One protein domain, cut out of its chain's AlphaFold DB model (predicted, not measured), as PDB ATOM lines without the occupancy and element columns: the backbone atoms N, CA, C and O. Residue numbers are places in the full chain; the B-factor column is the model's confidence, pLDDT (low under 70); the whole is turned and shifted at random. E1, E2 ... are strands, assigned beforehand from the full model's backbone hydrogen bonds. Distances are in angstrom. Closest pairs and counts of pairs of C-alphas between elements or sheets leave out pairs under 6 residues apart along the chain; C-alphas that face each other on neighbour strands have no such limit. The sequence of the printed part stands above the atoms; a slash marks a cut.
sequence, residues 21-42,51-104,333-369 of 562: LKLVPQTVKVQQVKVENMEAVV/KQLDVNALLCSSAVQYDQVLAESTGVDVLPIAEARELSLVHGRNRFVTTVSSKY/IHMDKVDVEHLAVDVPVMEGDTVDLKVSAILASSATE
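This is residues 21 to 42, 51 to 104 and 333 to 369 of the 562 residues of an uncharacterized protein of Mesocestoides corti (UniProt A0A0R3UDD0). A long, twisted sheet is built along the antiparallel strands E1 and E4, and a two-stranded ribbon, E8 and E11, crosses over part of it, so that the two are only partly face to face as a small sandwich. At one end of the long axis lie two more small ribbons, E2 with E3 and the hairpin of E9 and E10, apart from each other; E3 leads into E4, and E10 into E11, through a sharp turn. The printed part has 113 residues with no named helix and eleven strands, E1 to E11 in order along the chain; the class is all strand. The largest sheet, E1, E4, E5, E6 and E7, is branched and mixed, while the three two-stranded sheets are antiparallel. The whole is elongated, with spans of 51 by 29 by 25 A, and only just loose, close to compact, with a radius of gyration of the C-alphas of 16.1 A.

In the branched sheet, E1, residues 21 to 34, has three neighbours. On one side of it, beside residues 21 to 34, is E4, residues 57 to 71, antiparallel at 169 degrees; N 22 and O 69 are 2.7 A apart and N 33 and O 58 2.8 A, both within hydrogen-bond range. On the other side are two parallel neighbours. E5, residues 76 to 78, is beside residues 21 to 23, with N 77 and O 21 within hydrogen-bond range at 2.8 A. E6, residues 87 to 91, is beside residues 26 to 30, with N 28 and O 88 within range at 2.8 A. E7, residues 94 to 103, forms a hairpin with E6, antiparallel at 135 degrees, with N 96 and O 89 at 2.7 A. E4, E5 and E7 are edge strands. E8, residues 333 to 339, and E11, residues 361 to 369, are antiparallel neighbours at 153 degrees, with N 334 and O 367 at 2.8 A. Their sheet and the branched one form a sandwich, two sheets face to face: the facing parts are 8.0 A centre to centre, their best planes 23 degrees apart, and the strands of the one stand at 57 degrees to those of the other. The closest C-alphas of E4 and E11 are those of Ser 61 and Ala 364, 5.6 A apart. E2, residues 39 to 42, and E3, residues 51 to 54, are antiparallel neighbours, with N 53 and O 40 at 2.8 A. E3 runs on into E4 across a break of 2 residues, at 84 degrees. E9, residues 344 to 350, and E10, residues 353 to 358, form an antiparallel hairpin, with N 349 and O 353 at 3.0 A. E10 runs on into E11 across a break of 2 residues, at 66 degrees.

E1 begins at C-alpha 21, (-62.372, -5.695, -61.924), and is 36.8 A long from first to last C-alpha. E4, the longest strand with 15 residues, measures 39.7 A and begins at C-alpha 57, (-40.709, -26.773, -41.157). E7 measures 26.9 A, E11 23.4 A, E8 18.6 A, E9 17.3 A, E10 15.6 A and E6 12.9 A. E2, E3 and E5 have four, four and three residues. E11 ends at C-alpha 369, (-54.113, -20.540, -64.367).

The two C-alphas farthest apart are those of Thr 74 and Gly 352, 53.8 A. Residues 43 to 50 are not printed, with 5.5 A from C-alpha 42 to C-alpha 51; residues 105 to 332 are not printed, with 23.3 A from C-alpha 104 to C-alpha 333. Of the links that are printed whole, none is long; E5 to E6 is short and the others are tight. The mean pLDDT of the printed part is 76.6; 35 residues are under 70, namely 38 to 42, 51 to 57, 74, 104 and 341 to 361.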
ATOM      1  N   LEU A  21     -62.664  -5.339 -63.304       78.25
ATOM      2  CA  LEU A  21     -62.372  -5.695 -61.924       78.25
ATOM      3  C   LEU A  21     -60.875  -5.951 -61.774       78.25
ATOM      4  O   LEU A  21     -60.339  -6.875 -62.369       78.25
ATOM      5  N   LYS A  22     -60.200  -5.173 -60.941       87.56
ATOM      6  CA  LYS A  22     -58.805  -5.376 -60.571       87.56
ATOM      7  C   LYS A  22     -58.718  -6.014 -59.187       87.56
ATOM      8  O   LYS A  22     -59.109  -5.404 -58.194       87.56
ATOM      9  N   LEU A  23     -58.212  -7.242 -59.121       86.19
ATOM     10  CA  LEU A  23     -57.961  -7.971 -57.882       86.19
ATOM     11  C   LEU A  23     -56.567  -7.619 -57.361       86.19
ATOM     12  O   LEU A  23     -55.563  -7.963 -57.978       86.19
ATOM     13  N   VAL A  24     -56.501  -6.936 -56.221       91.38
ATOM     14  CA  VAL A  24     -55.244  -6.488 -55.606       91.38
ATOM     15  C   VAL A  24     -54.950  -7.351 -54.379       91.38
ATOM     16  O   VAL A  24     -55.744  -7.331 -53.441       91.38
ATOM     17  N   PRO A  25     -53.853  -8.126 -54.340       90.19
ATOM     18  CA  PRO A  25     -53.559  -8.986 -53.200       90.19
ATOM     19  C   PRO A  25     -53.285  -8.128 -51.965       90.19
ATOM     20  O   PRO A  25     -52.402  -7.274 -51.967       90.19
ATOM     21  N   GLN A  26     -54.054  -8.366 -50.907       93.19
ATOM     22  CA  GLN A  26     -54.019  -7.572 -49.681       93.19
ATOM     23  C   GLN A  26     -53.451  -8.377 -48.512       93.19
ATOM     24  O   GLN A  26     -52.635  -7.874 -47.740       93.19
ATOM     25  N   THR A  27     -53.867  -9.639 -48.374       90.31
ATOM     26  CA  THR A  27     -53.453 -10.494 -47.254       90.31
ATOM     27  C   THR A  27     -53.040 -11.870 -47.749       90.31
ATOM     28  O   THR A  27     -53.816 -12.537 -48.424       90.31
ATOM     29  N   VAL A  28     -51.858 -12.343 -47.363       89.19
ATOM     30  CA  VAL A  28     -51.408 -13.716 -47.621       89.19
ATOM     31  C   VAL A  28     -51.334 -14.455 -46.295       89.19
ATOM     32  O   VAL A  28     -50.585 -14.089 -45.389       89.19
ATOM     33  N   LYS A  29     -52.131 -15.512 -46.164       87.44
ATOM     34  CA  LYS A  29     -52.037 -16.436 -45.038       87.44
ATOM     35  C   LYS A  29     -50.888 -17.390 -45.295       87.44
ATOM     36  O   LYS A  29     -50.838 -18.040 -46.336       87.44
ATOM     37  N   VAL A  30     -49.989 -17.474 -44.332       87.50
ATOM     38  CA  VAL A  30     -48.849 -18.377 -44.338       87.50
ATOM     39  C   VAL A  30     -49.089 -19.415 -43.254       87.50
ATOM     40  O   VAL A  30     -49.470 -19.089 -42.129       87.50
ATOM     41  N   GLN A  31     -48.895 -20.678 -43.599       82.50
ATOM     42  CA  GLN A  31     -49.005 -21.792 -42.680       82.50
ATOM     43  C   GLN A  31     -47.675 -22.528 -42.622       82.50
ATOM     44  O   GLN A  31     -47.063 -22.830 -43.645       82.50
ATOM     45  N   GLN A  32     -47.250 -22.831 -41.402       80.25
ATOM     46  CA  GLN A  32     -46.143 -23.734 -41.171       80.25
ATOM     47  C   GLN A  32     -46.590 -25.162 -41.489       80.25
ATOM     48  O   GLN A  32     -47.479 -25.715 -40.838       80.25
ATOM     49  N   VAL A  33     -45.974 -25.754 -42.502       77.88
ATOM     50  CA  VAL A  33     -46.090 -27.171 -42.820       77.88
ATOM     51  C   VAL A  33     -44.926 -27.860 -42.134       77.88
ATOM     52  O   VAL A  33     -43.764 -27.622 -42.467       77.88
ATOM     53  N   LYS A  34     -45.234 -28.675 -41.123       77.75
ATOM     54  CA  LYS A  34     -44.234 -29.538 -40.497       77.75
ATOM     55  C   LYS A  34     -43.805 -30.558 -41.540       77.75
ATOM     56  O   LYS A  34     -44.652 -31.278 -42.070       77.75
ATOM     57  N   VAL A  35     -42.516 -30.596 -41.833       74.69
ATOM     58  CA  VAL A  35     -41.967 -31.558 -42.777       74.69
ATOM     59  C   VAL A  35     -41.114 -32.520 -41.976       74.69
ATOM     60  O   VAL A  35     -40.166 -32.116 -41.316       74.69
ATOM     61  N   GLU A  36     -41.506 -33.788 -41.958       76.94
ATOM     62  CA  GLU A  36     -40.727 -34.843 -41.316       76.94
ATOM     63  C   GLU A  36     -39.947 -35.577 -42.406       76.94
ATOM     64  O   GLU A  36     -40.504 -35.904 -43.455       76.94
ATOM     65  N   ASN A  37     -38.665 -35.851 -42.155       71.50
ATOM     66  CA  ASN A  37     -37.782 -36.587 -43.066       71.50
ATOM     67  C   ASN A  37     -37.473 -35.876 -44.402       71.50
ATOM     68  O   ASN A  37     -37.155 -36.548 -45.383       71.50
ATOM     69  N   MET A  38     -37.545 -34.537 -44.463       69.50
ATOM     70  CA  MET A  38     -36.971 -33.780 -45.585       69.50
ATOM     71  C   MET A  38     -35.588 -33.252 -45.229       69.50
ATOM     72  O   MET A  38     -35.424 -32.445 -44.321       69.50
ATOM     73  N   GLU A  39     -34.608 -33.652 -46.029       64.25
ATOM     74  CA  GLU A  39     -33.270 -33.087 -46.005       64.25
ATOM     75  C   GLU A  39     -33.117 -32.141 -47.199       64.25
ATOM     76  O   GLU A  39     -33.174 -32.564 -48.356       64.25
ATOM     77  N   ALA A  40     -32.968 -30.842 -46.937       65.75
ATOM     78  CA  ALA A  40     -32.715 -29.878 -48.000       65.75
ATOM     79  C   ALA A  40     -31.207 -29.731 -48.197       65.75
ATOM     80  O   ALA A  40     -30.491 -29.242 -47.323       65.75
ATOM     81  N   VAL A  41     -30.712 -30.120 -49.368       65.00
ATOM     82  CA  VAL A  41     -29.315 -29.887 -49.744       65.00
ATOM     83  C   VAL A  41     -29.236 -28.552 -50.473       65.00
ATOM     84  O   VAL A  41     -29.663 -28.434 -51.621       65.00
ATOM     85  N   VAL A  42     -28.688 -27.528 -49.818       64.94
ATOM     86  CA  VAL A  42     -28.416 -26.249 -50.482       64.94
ATOM     87  C   VAL A  42     -27.030 -26.320 -51.107       64.94
ATOM     88  O   VAL A  42     -26.010 -26.306 -50.416       64.94
ATOM     89  N   LYS A  51     -24.261 -27.638 -48.039       58.31
ATOM     90  CA  LYS A  51     -24.755 -27.705 -46.656       58.31
ATOM     91  C   LYS A  51     -26.096 -28.434 -46.647       58.31
ATOM     92  O   LYS A  51     -27.045 -27.975 -47.282       58.31
ATOM     93  N   GLN A  52     -26.152 -29.567 -45.947       51.22
ATOM     94  CA  GLN A  52     -27.413 -30.200 -45.559       51.22
ATOM     95  C   GLN A  52     -28.072 -29.321 -44.497       51.22
ATOM     96  O   GLN A  52     -27.467 -29.009 -43.471       51.22
ATOM     97  N   LEU A  53     -29.288 -28.872 -44.781       56.94
ATOM     98  CA  LEU A  53     -30.155 -28.187 -43.839       56.94
ATOM     99  C   LEU A  53     -31.277 -29.149 -43.469       56.94
ATOM    100  O   LEU A  53     -32.022 -29.616 -44.334       56.94
ATOM    101  N   ASP A  54     -31.384 -29.425 -42.175       53.28
ATOM    102  CA  ASP A  54     -32.531 -30.118 -41.610       53.28
ATOM    103  C   ASP A  54     -33.719 -29.146 -41.587       53.28
ATOM    104  O   ASP A  54     -33.712 -28.139 -40.869       53.28
ATOM    105  N   VAL A  55     -34.706 -29.384 -42.456       66.50
ATOM    106  CA  VAL A  55     -35.866 -28.499 -42.614       66.50
ATOM    107  C   VAL A  55     -36.999 -29.034 -41.756       66.50
ATOM    108  O   VAL A  55     -37.884 -29.740 -42.226       66.50
ATOM    109  N   ASN A  56     -37.001 -28.636 -40.485       62.25
ATOM    110  CA  ASN A  56     -38.053 -29.021 -39.540       62.25
ATOM    111  C   ASN A  56     -39.433 -28.439 -39.896       62.25
ATOM    112  O   ASN A  56     -40.472 -28.936 -39.448       62.25
ATOM    113  N   ALA A  57     -39.469 -27.370 -40.695       66.31
ATOM    114  CA  ALA A  57     -40.709 -26.773 -41.157       66.31
ATOM    115  C   ALA A  57     -40.527 -25.910 -42.405       66.31
ATOM    116  O   ALA A  57     -39.522 -25.219 -42.557       66.31
ATOM    117  N   LEU A  58     -41.557 -25.898 -43.250       74.62
ATOM    118  CA  LEU A  58     -41.639 -25.060 -44.438       74.62
ATOM    119  C   LEU A  58     -42.842 -24.122 -44.320       74.62
ATOM    120  O   LEU A  58     -43.940 -24.542 -43.962       74.62
ATOM    121  N   LEU A  59     -42.644 -22.839 -44.605       76.12
ATOM    122  CA  LEU A  59     -43.733 -21.867 -44.652       76.12
ATOM    123  C   LEU A  59     -44.375 -21.906 -46.039       76.12
ATOM    124  O   LEU A  59     -43.725 -21.575 -47.026       76.12
ATOM    125  N   CYS A  60     -45.640 -22.316 -46.107       76.44
ATOM    126  CA  CYS A  60     -46.431 -22.334 -47.335       76.44
ATOM    127  C   CYS A  60     -47.492 -21.235 -47.293       76.44
ATOM    128  O   CYS A  60     -48.167 -21.065 -46.275       76.44
ATOM    129  N   SER A  61     -47.713 -20.529 -48.400       81.12
ATOM    130  CA  SER A  61     -48.923 -19.716 -48.553       81.12
ATOM    131  C   SER A  61     -50.151 -20.629 -48.646       81.12
ATOM    132  O   SER A  61     -50.175 -21.525 -49.486       81.12
ATOM    133  N   SER A  62     -51.170 -20.409 -47.815       75.50
ATOM    134  CA  SER A  62     -52.404 -21.209 -47.815       75.50
ATOM    135  C   SER A  62     -53.588 -20.502 -48.472       75.50
ATOM    136  O   SER A  62     -54.428 -21.158 -49.079       75.50
ATOM    137  N   ALA A  63     -53.671 -19.173 -48.369       76.25
ATOM    138  CA  ALA A  63     -54.719 -18.387 -49.014       76.25
ATOM    139  C   ALA A  63     -54.260 -16.947 -49.251       76.25
ATOM    140  O   ALA A  63     -53.660 -16.337 -48.364       76.25
ATOM    141  N   VAL A  64     -54.608 -16.390 -50.410       83.19
ATOM    142  CA  VAL A  64     -54.429 -14.970 -50.726       83.19
ATOM    143  C   VAL A  64     -55.803 -14.309 -50.764       83.19
ATOM    144  O   VAL A  64     -56.700 -14.762 -51.471       83.19
ATOM    145  N   GLN A  65     -55.992 -13.271 -49.958       87.50
ATOM    146  CA  GLN A  65     -57.168 -12.409 -50.001       87.50
ATOM    147  C   GLN A  65     -56.872 -11.232 -50.919       87.50
ATOM    148  O   GLN A  65     -55.843 -10.568 -50.762       87.50
ATOM    149  N   TYR A  66     -57.791 -10.981 -51.844       88.00
ATOM    150  CA  TYR A  66     -57.713  -9.890 -52.801       88.00
ATOM    151  C   TYR A  66     -58.770  -8.837 -52.480       88.00
ATOM    152  O   TYR A  66     -59.931  -9.175 -52.238       88.00
ATOM    153  N   ASP A  67     -58.370  -7.573 -52.538       89.50
ATOM    154  CA  ASP A  67     -59.288  -6.450 -52.636       89.50
ATOM    155  C   ASP A  67     -59.809  -6.336 -54.068       89.50
ATOM    156  O   ASP A  67     -59.085  -6.556 -55.040       89.50
ATOM    157  N   GLN A  68     -61.080  -5.973 -54.189       85.56
ATOM    158  CA  GLN A  68     -61.755  -5.756 -55.460       85.56
ATOM    159  C   GLN A  68     -61.779  -4.262 -55.763       85.56
ATOM    160  O   GLN A  68     -62.486  -3.498 -55.106       85.56
ATOM    161  N   VAL A  69     -61.002  -3.842 -56.757       88.75
ATOM    162  CA  VAL A  69     -60.924  -2.448 -57.198       88.75
ATOM    163  C   VAL A  69     -61.510  -2.349 -58.596       88.75
ATOM    164  O   VAL A  69     -61.084  -3.051 -59.502       88.75
ATOM    165  N   LEU A  70     -62.492  -1.477 -58.791       86.31
ATOM    166  CA  LEU A  70     -62.987  -1.174 -60.129       86.31
ATOM    167  C   LEU A  70     -61.906  -0.415 -60.912       86.31
ATOM    168  O   LEU A  70     -61.345   0.556 -60.404       86.31
ATOM    169  N   ALA A  71     -61.605  -0.860 -62.128       85.25
ATOM    170  CA  ALA A  71     -60.589  -0.271 -62.991       85.25
ATOM    171  C   ALA A  71     -61.177   0.065 -64.364       85.25
ATOM    172  O   ALA A  71     -62.107  -0.588 -64.820       85.25
ATOM    173  N   GLU A  72     -60.600   1.041 -65.063       79.31
ATOM    174  CA  GLU A  72     -60.932   1.372 -66.463       79.31
ATOM    175  C   GLU A  72     -60.349   0.340 -67.451       79.31
ATOM    176  O   GLU A  72     -59.899   0.668 -68.547       79.31
ATOM    177  N   SER A  73     -60.273  -0.923 -67.034       75.81
ATOM    178  CA  SER A  73     -59.851  -2.045 -67.863       75.81
ATOM    179  C   SER A  73     -61.061  -2.870 -68.284       75.81
ATOM    180  O   SER A  73     -62.170  -2.708 -67.784       75.81
ATOM    181  N   THR A  74     -60.865  -3.770 -69.235       69.69
ATOM    182  CA  THR A  74     -61.892  -4.719 -69.649       69.69
ATOM    183  C   THR A  74     -61.618  -6.058 -68.959       69.69
ATOM    184  O   THR A  74     -60.484  -6.526 -68.930       69.69
ATOM    185  N   GLY A  75     -62.640  -6.683 -68.363       76.69
ATOM    186  CA  GLY A  75     -62.503  -7.996 -67.717       76.69
ATOM    187  C   GLY A  75     -61.964  -7.975 -66.282       76.69
ATOM    188  O   GLY A  75     -62.241  -7.041 -65.533       76.69
ATOM    189  N   VAL A  76     -61.273  -9.052 -65.886       78.75
ATOM    190  CA  VAL A  76     -60.685  -9.222 -64.546       78.75
ATOM    191  C   VAL A  76     -59.160  -9.206 -64.654       78.75
ATOM    192  O   VAL A  76     -58.584 -10.079 -65.296       78.75
ATOM    193  N   ASP A  77     -58.520  -8.227 -64.021       82.56
ATOM    194  CA  ASP A  77     -57.064  -8.084 -63.919       82.56
ATOM    195  C   ASP A  77     -56.614  -8.526 -62.521       82.56
ATOM    196  O   ASP A  77     -57.079  -7.980 -61.523       82.56
ATOM    197  N   VAL A  78     -55.739  -9.527 -62.418       84.69
ATOM    198  CA  VAL A  78     -55.212  -9.987 -61.123       84.69
ATOM    199  C   VAL A  78     -53.812  -9.431 -60.954       84.69
ATOM    200  O   VAL A  78     -52.882  -9.877 -61.620       84.69
ATOM    201  N   LEU A  79     -53.660  -8.467 -60.045       86.88
ATOM    202  CA  LEU A  79     -52.376  -7.833 -59.796       86.88
ATOM    203  C   LEU A  79     -51.406  -8.860 -59.178       86.88
ATOM    204  O   LEU A  79     -51.724  -9.433 -58.128       86.88
ATOM    205  N   PRO A  80     -50.224  -9.090 -59.778       85.38
ATOM    206  CA  PRO A  80     -49.217  -9.970 -59.199       85.38
ATOM    207  C   PRO A  80     -48.788  -9.492 -57.809       85.38
ATOM    208  O   PRO A  80     -48.726  -8.291 -57.540       85.38
ATOM    209  N   ILE A  81     -48.403 -10.424 -56.930       83.38
ATOM    210  CA  ILE A  81     -47.900 -10.081 -55.587       83.38
ATOM    211  C   ILE A  81     -46.695  -9.134 -55.674       83.38
ATOM    212  O   ILE A  81     -46.589  -8.215 -54.867       83.38
ATOM    213  N   ALA A  82     -45.830  -9.312 -56.678       84.62
ATOM    214  CA  ALA A  82     -44.656  -8.473 -56.924       84.62
ATOM    215  C   ALA A  82     -44.984  -6.983 -57.147       84.62
ATOM    216  O   ALA A  82     -44.132  -6.124 -56.919       84.62
ATOM    217  N   GLU A  83     -46.210  -6.678 -57.579       87.38
ATOM    218  CA  GLU A  83     -46.689  -5.319 -57.843       87.38
ATOM    219  C   GLU A  83     -47.512  -4.736 -56.681       87.38
ATOM    220  O   GLU A  83     -47.879  -3.556 -56.697       87.38
ATOM    221  N   ALA A  84     -47.794  -5.530 -55.645       87.50
ATOM    222  CA  ALA A  84     -48.507  -5.062 -54.466       87.50
ATOM    223  C   ALA A  84     -47.633  -4.086 -53.666       87.50
ATOM    224  O   ALA A  84     -46.512  -4.399 -53.283       87.50
ATOM    225  N   ARG A  85     -48.134  -2.883 -53.369       88.31
ATOM    226  CA  ARG A  85     -47.355  -1.900 -52.587       88.31
ATOM    227  C   ARG A  85     -47.180  -2.323 -51.131       88.31
ATOM    228  O   ARG A  85     -46.124  -2.116 -50.534       88.31
ATOM    229  N   GLU A  86     -48.235  -2.889 -50.566       89.06
ATOM    230  CA  GLU A  86     -48.326  -3.286 -49.171       89.06
ATOM    231  C   GLU A  86     -49.137  -4.572 -49.084       89.06
ATOM    232  O   GLU A  86     -50.124  -4.744 -49.797       89.06
ATOM    233  N   LEU A  87     -48.683  -5.487 -48.235       91.62
ATOM    234  CA  LEU A  87     -49.245  -6.816 -48.118       91.62
ATOM    235  C   LEU A  87     -49.178  -7.277 -46.667       91.62
ATOM    236  O   LEU A  87     -48.152  -7.165 -45.997       91.62
ATOM    237  N   SER A  88     -50.281  -7.815 -46.174       90.12
ATOM    238  CA  SER A  88     -50.385  -8.350 -44.827       90.12
ATOM    239  C   SER A  88     -50.082  -9.848 -44.830       90.12
ATOM    240  O   SER A  88     -50.869 -10.631 -45.351       90.12
ATOM    241  N   LEU A  89     -48.995 -10.281 -44.199       89.81
ATOM    242  CA  LEU A  89     -48.745 -11.702 -43.952       89.81
ATOM    243  C   LEU A  89     -49.423 -12.122 -42.648       89.81
ATOM    244  O   LEU A  89     -49.200 -11.512 -41.608       89.81
ATOM    245  N   VAL A  90     -50.240 -13.169 -42.675       88.00
ATOM    246  CA  VAL A  90     -50.864 -13.724 -41.464       88.00
ATOM    247  C   VAL A  90     -50.271 -15.097 -41.193       88.00
ATOM    248  O   VAL A  90     -50.462 -16.006 -41.993       88.00
ATOM    249  N   HIS A  91     -49.586 -15.254 -40.060       87.69
ATOM    250  CA  HIS A  91     -49.034 -16.531 -39.607       87.69
ATOM    251  C   HIS A  91     -49.526 -16.832 -38.187       87.69
ATOM    252  O   HIS A  91     -49.224 -16.115 -37.230       87.69
ATOM    253  N   GLY A  92     -50.334 -17.886 -38.051       88.12
ATOM    254  CA  GLY A  92     -51.000 -18.216 -36.792       88.12
ATOM    255  C   GLY A  92     -51.952 -17.102 -36.344       88.12
ATOM    256  O   GLY A  92     -52.964 -16.848 -36.996       88.12
ATOM    257  N   ARG A  93     -51.636 -16.454 -35.218       87.19
ATOM    258  CA  ARG A  93     -52.391 -15.306 -34.670       87.19
ATOM    259  C   ARG A  93     -51.729 -13.960 -34.954       87.19
ATOM    260  O   ARG A  93     -52.256 -12.931 -34.557       87.19
ATOM    261  N   ASN A  94     -50.574 -13.972 -35.604       85.50
ATOM    262  CA  ASN A  94     -49.783 -12.774 -35.810       85.50
ATOM    263  C   ASN A  94     -50.033 -12.247 -37.216       85.50
ATOM    264  O   ASN A  94     -50.111 -13.017 -38.182       85.50
ATOM    265  N   ARG A  95     -50.149 -10.927 -37.319       89.19
ATOM    266  CA  ARG A  95     -50.282 -10.212 -38.581       89.19
ATOM    267  C   ARG A  95     -49.032  -9.367 -38.781       89.19
ATOM    268  O   ARG A  95     -48.642  -8.616 -37.900       89.19
ATOM    269  N   PHE A  96     -48.401  -9.481 -39.935       87.88
ATOM    270  CA  PHE A  96     -47.201  -8.739 -40.287       87.88
ATOM    271  C   PHE A  96     -47.524  -7.846 -41.469       87.88
ATOM    272  O   PHE A  96     -47.958  -8.328 -42.513       87.88
ATOM    273  N   VAL A  97     -47.299  -6.548 -41.318       89.31
ATOM    274  CA  VAL A  97     -47.446  -5.611 -42.427       89.31
ATOM    275  C   VAL A  97     -46.127  -5.574 -43.180       89.31
ATOM    276  O   VAL A  97     -45.074  -5.268 -42.613       89.31
ATOM    277  N   THR A  98     -46.168  -5.937 -44.456       86.81
ATOM    278  CA  THR A  98     -44.987  -6.082 -45.304       86.81
ATOM    279  C   THR A  98     -45.087  -5.182 -46.520       86.81
ATOM    280  O   THR A  98     -46.161  -4.969 -47.073       86.81
ATOM    281  N   THR A  99     -43.953  -4.640 -46.946       86.25
ATOM    282  CA  THR A  99     -43.839  -3.998 -48.256       86.25
ATOM    283  C   THR A  99     -43.164  -4.938 -49.222       86.25
ATOM    284  O   THR A  99     -42.124  -5.515 -48.890       86.25
ATOM    285  N   VAL A 100     -43.736  -5.047 -50.415       84.75
ATOM    286  CA  VAL A 100     -43.138  -5.799 -51.510       84.75
ATOM    287  C   VAL A 100     -42.209  -4.864 -52.268       84.75
ATOM    288  O   VAL A 100     -42.578  -3.751 -52.642       84.75
ATOM    289  N   SER A 101     -40.975  -5.304 -52.460       81.50
ATOM    290  CA  SER A 101     -40.026  -4.641 -53.341       81.50
ATOM    291  C   SER A 101     -39.639  -5.621 -54.437       81.50
ATOM    292  O   SER A 101     -38.998  -6.637 -54.161       81.50
ATOM    293  N   SER A 102     -40.022  -5.307 -55.669       76.00
ATOM    294  CA  SER A 102     -39.453  -5.930 -56.858       76.00
ATOM    295  C   SER A 102     -38.079  -5.312 -57.118       76.00
ATOM    296  O   SER A 102     -37.958  -4.099 -57.319       76.00
ATOM    297  N   LYS A 103     -37.020  -6.127 -57.073       70.94
ATOM    298  CA  LYS A 103     -35.697  -5.716 -57.556       70.94
ATOM    299  C   LYS A 103     -35.658  -5.995 -59.058       70.94
ATOM    300  O   LYS A 103     -35.244  -7.065 -59.491       70.94
ATOM    301  N   TYR A 104     -36.069  -5.019 -59.863       63.34
ATOM    302  CA  TYR A 104     -35.706  -5.025 -61.278       63.34
ATOM    303  C   TYR A 104     -34.197  -4.789 -61.368       63.34
ATOM    304  O   TYR A 104     -33.710  -3.727 -60.974       63.34
ATOM    305  N   ILE A 333     -51.151 -23.851 -60.570       92.75
ATOM    306  CA  ILE A 333     -50.639 -22.847 -59.644       92.75
ATOM    307  C   ILE A 333     -49.149 -22.684 -59.920       92.75
ATOM    308  O   ILE A 333     -48.393 -23.646 -59.830       92.75
ATOM    309  N   HIS A 334     -48.728 -21.472 -60.243       90.50
ATOM    310  CA  HIS A 334     -47.326 -21.096 -60.352       90.50
ATOM    311  C   HIS A 334     -46.790 -20.767 -58.968       90.50
ATOM    312  O   HIS A 334     -47.380 -19.970 -58.240       90.50
ATOM    313  N   MET A 335     -45.692 -21.414 -58.604       90.12
ATOM    314  CA  MET A 335     -44.978 -21.222 -57.354       90.12
ATOM    315  C   MET A 335     -43.620 -20.614 -57.660       90.12
ATOM    316  O   MET A 335     -42.802 -21.229 -58.345       90.12
ATOM    317  N   ASP A 336     -43.365 -19.454 -57.069       83.69
ATOM    318  CA  ASP A 336     -42.080 -18.784 -57.161       83.69
ATOM    319  C   ASP A 336     -41.340 -18.855 -55.833       83.69
ATOM    320  O   ASP A 336     -41.917 -18.822 -54.737       83.69
ATOM    321  N   LYS A 337     -40.016 -18.943 -55.943       81.38
ATOM    322  CA  LYS A 337     -39.123 -18.809 -54.804       81.38
ATOM    323  C   LYS A 337     -38.964 -17.322 -54.499       81.38
ATOM    324  O   LYS A 337     -38.300 -16.588 -55.223       81.38
ATOM    325  N   VAL A 338     -39.564 -16.890 -53.401       77.19
ATOM    326  CA  VAL A 338     -39.442 -15.534 -52.876       77.19
ATOM    327  C   VAL A 338     -38.303 -15.538 -51.872       77.19
ATOM    328  O   VAL A 338     -38.432 -16.097 -50.783       77.19
ATOM    329  N   ASP A 339     -37.168 -14.946 -52.233       77.38
ATOM    330  CA  ASP A 339     -36.077 -14.779 -51.279       77.38
ATOM    331  C   ASP A 339     -36.485 -13.758 -50.213       77.38
ATOM    332  O   ASP A 339     -37.049 -12.700 -50.509       77.38
ATOM    333  N   VAL A 340     -36.222 -14.090 -48.951       72.56
ATOM    334  CA  VAL A 340     -36.600 -13.237 -47.827       72.56
ATOM    335  C   VAL A 340     -35.349 -12.814 -47.082       72.56
ATOM    336  O   VAL A 340     -34.695 -13.597 -46.394       72.56
ATOM    337  N   GLU A 341     -34.993 -11.544 -47.234       67.44
ATOM    338  CA  GLU A 341     -33.908 -10.937 -46.477       67.44
ATOM    339  C   GLU A 341     -34.423 -10.581 -45.069       67.44
ATOM    340  O   GLU A 341     -35.399  -9.849 -44.914       67.44
ATOM    341  N   HIS A 342     -33.744 -11.083 -44.032       57.91
ATOM    342  CA  HIS A 342     -33.992 -10.752 -42.617       57.91
ATOM    343  C   HIS A 342     -35.317 -11.237 -42.003       57.91
ATOM    344  O   HIS A 342     -35.743 -10.691 -40.986       57.91
ATOM    345  N   LEU A 343     -35.942 -12.290 -42.540       61.38
ATOM    346  CA  LEU A 343     -37.040 -12.948 -41.832       61.38
ATOM    347  C   LEU A 343     -36.481 -13.898 -40.766       61.38
ATOM    348  O   LEU A 343     -36.160 -15.053 -41.045       61.38
ATOM    349  N   ALA A 344     -36.336 -13.382 -39.547       59.00
ATOM    350  CA  ALA A 344     -36.219 -14.216 -38.360       59.00
ATOM    351  C   ALA A 344     -37.627 -14.710 -38.013       59.00
ATOM    352  O   ALA A 344     -38.511 -13.909 -37.703       59.00
ATOM    353  N   VAL A 345     -37.860 -16.013 -38.168       62.94
ATOM    354  CA  VAL A 345     -39.099 -16.645 -37.718       62.94
ATOM    355  C   VAL A 345     -38.767 -17.424 -36.462       62.94
ATOM    356  O   VAL A 345     -38.060 -18.431 -36.529       62.94
ATOM    357  N   ASP A 346     -39.302 -16.965 -35.338       57.72
ATOM    358  CA  ASP A 346     -39.222 -17.695 -34.080       57.72
ATOM    359  C   ASP A 346     -40.132 -18.914 -34.202       57.72
ATOM    360  O   ASP A 346     -41.363 -18.810 -34.155       57.72
ATOM    361  N   VAL A 347     -39.530 -20.082 -34.417       57.06
ATOM    362  CA  VAL A 347     -40.275 -21.336 -34.427       57.06
ATOM    363  C   VAL A 347     -40.202 -21.927 -33.023       57.06
ATOM    364  O   VAL A 347     -39.106 -22.260 -32.564       57.06
ATOM    365  N   PRO A 348     -41.340 -22.069 -32.318       51.38
ATOM    366  CA  PRO A 348     -41.359 -22.767 -31.044       51.38
ATOM    367  C   PRO A 348     -41.088 -24.249 -31.313       51.38
ATOM    368  O   PRO A 348     -41.907 -24.938 -31.922       51.38
ATOM    369  N   VAL A 349     -39.918 -24.730 -30.895       58.59
ATOM    370  CA  VAL A 349     -39.543 -26.146 -31.025       58.59
ATOM    371  C   VAL A 349     -40.134 -26.941 -29.856       58.59
ATOM    372  O   VAL A 349     -40.570 -28.074 -30.048       58.59
ATOM    373  N   MET A 350     -40.224 -26.318 -28.674       53.91
ATOM    374  CA  MET A 350     -40.825 -26.843 -27.439       53.91
ATOM    375  C   MET A 350     -41.394 -25.685 -26.590       53.91
ATOM    376  O   MET A 350     -41.037 -24.528 -26.810       53.91
ATOM    377  N   GLU A 351     -42.274 -25.973 -25.619       55.09
ATOM    378  CA  GLU A 351     -42.755 -24.983 -24.632       55.09
ATOM    379  C   GLU A 351     -41.561 -24.342 -23.897       55.09
ATOM    380  O   GLU A 351     -40.995 -24.936 -22.984       55.09
ATOM    381  N   GLY A 352     -41.170 -23.134 -24.316       59.00
ATOM    382  CA  GLY A 352     -40.098 -22.340 -23.705       59.00
ATOM    383  C   GLY A 352     -38.857 -22.117 -24.575       59.00
ATOM    384  O   GLY A 352     -38.155 -21.141 -24.331       59.00
ATOM    385  N   ASP A 353     -38.639 -22.928 -25.616       52.31
ATOM    386  CA  ASP A 353     -37.477 -22.814 -26.507       52.31
ATOM    387  C   ASP A 353     -37.912 -22.421 -27.927       52.31
ATOM    388  O   ASP A 353     -38.528 -23.201 -28.666       52.31
ATOM    389  N   THR A 354     -37.572 -21.194 -28.320       55.47
ATOM    390  CA  THR A 354     -37.660 -20.712 -29.702       55.47
ATOM    391  C   THR A 354     -36.296 -20.843 -30.362       55.47
ATOM    392  O   THR A 354     -35.290 -20.391 -29.817       55.47
ATOM    393  N   VAL A 355     -36.251 -21.456 -31.543       56.84
ATOM    394  CA  VAL A 355     -35.049 -21.448 -32.381       56.84
ATOM    395  C   VAL A 355     -35.263 -20.428 -33.489       56.84
ATOM    396  O   VAL A 355     -36.237 -20.531 -34.239       56.84
ATOM    397  N   ASP A 356     -34.338 -19.475 -33.599       55.38
ATOM    398  CA  ASP A 356     -34.283 -18.519 -34.704       55.38
ATOM    399  C   ASP A 356     -33.979 -19.280 -35.996       55.38
ATOM    400  O   ASP A 356     -32.824 -19.568 -36.333       55.38
ATOM    401  N   LEU A 357     -35.024 -19.628 -36.747       59.62
ATOM    402  CA  LEU A 357     -34.851 -20.188 -38.074       59.62
ATOM    403  C   LEU A 357     -34.634 -19.042 -39.057       59.62
ATOM    404  O   LEU A 357     -35.536 -18.260 -39.366       59.62
ATOM    405  N   LYS A 358     -33.404 -18.958 -39.573       58.31
ATOM    406  CA  LYS A 358     -33.064 -18.055 -40.671       58.31
ATOM    407  C   LYS A 358     -33.614 -18.630 -41.975       58.31
ATOM    408  O   LYS A 358     -32.942 -19.397 -42.663       58.31
ATOM    409  N   VAL A 359     -34.843 -18.254 -42.312       67.50
ATOM    410  CA  VAL A 359     -35.482 -18.634 -43.576       67.50
ATOM    411  C   VAL A 359     -34.918 -17.745 -44.682       67.50
ATOM    412  O   VAL A 359     -35.157 -16.543 -44.694       67.50
ATOM    413  N   SER A 360     -34.137 -18.316 -45.603       65.00
ATOM    414  CA  SER A 360     -33.573 -17.555 -46.730       65.00
ATOM    415  C   SER A 360     -34.563 -17.356 -47.878       65.00
ATOM    416  O   SER A 360     -34.380 -16.448 -48.681       65.00
ATOM    417  N   ALA A 361     -35.589 -18.208 -47.979       69.12
ATOM    418  CA  ALA A 361     -36.593 -18.138 -49.033       69.12
ATOM    419  C   ALA A 361     -37.907 -18.820 -48.636       69.12
ATOM    420  O   ALA A 361     -37.908 -19.778 -47.862       69.12
ATOM    421  N   ILE A 362     -39.008 -18.346 -49.212       77.00
ATOM    422  CA  ILE A 362     -40.358 -18.895 -49.083       77.00
ATOM    423  C   ILE A 362     -40.845 -19.294 -50.477       77.00
ATOM    424  O   ILE A 362     -40.618 -18.579 -51.448       77.00
ATOM    425  N   LEU A 363     -41.528 -20.431 -50.577       79.69
ATOM    426  CA  LEU A 363     -42.302 -20.782 -51.764       79.69
ATOM    427  C   LEU A 363     -43.669 -20.108 -51.662       79.69
ATOM    428  O   LEU A 363     -44.437 -20.397 -50.741       79.69
ATOM    429  N   ALA A 364     -43.955 -19.198 -52.587       79.94
ATOM    430  CA  ALA A 364     -45.225 -18.492 -52.641       79.94
ATOM    431  C   ALA A 364     -45.897 -18.717 -53.991       79.94
ATOM    432  O   ALA A 364     -45.244 -18.700 -55.033       79.94
ATOM    433  N   SER A 365     -47.216 -18.885 -53.963       85.06
ATOM    434  CA  SER A 365     -48.022 -18.868 -55.181       85.06
ATOM    435  C   SER A 365     -47.905 -17.493 -55.838       85.06
ATOM    436  O   SER A 365     -48.270 -16.492 -55.220       85.06
ATOM    437  N   SER A 366     -47.428 -17.433 -57.078       83.50
ATOM    438  CA  SER A 366     -47.292 -16.190 -57.841       83.50
ATOM    439  C   SER A 366     -48.456 -15.949 -58.795       83.50
ATOM    440  O   SER A 366     -48.923 -14.816 -58.910       83.50
ATOM    441  N   ALA A 367     -48.975 -17.006 -59.421       85.62
ATOM    442  CA  ALA A 367     -50.119 -16.941 -60.324       85.62
ATOM    443  C   ALA A 367     -50.930 -18.244 -60.308       85.62
ATOM    444  O   ALA A 367     -50.408 -19.303 -59.972       85.62
ATOM    445  N   THR A 368     -52.195 -18.178 -60.721       88.75
ATOM    446  CA  THR A 368     -53.056 -19.359 -60.887       88.75
ATOM    447  C   THR A 368     -53.696 -19.324 -62.269       88.75
ATOM    448  O   THR A 368     -54.453 -18.406 -62.575       88.75
ATOM    449  N   GLU A 369     -53.413 -20.323 -63.103       90.12
ATOM    450  CA  GLU A 369     -54.113 -20.540 -64.367       90.12
ATOM    451  C   GLU A 369     -55.483 -21.170 -64.095       90.12
ATOM    452  O   GLU A 369     -55.617 -22.153 -63.354       90.12
TER     453      GLU A 369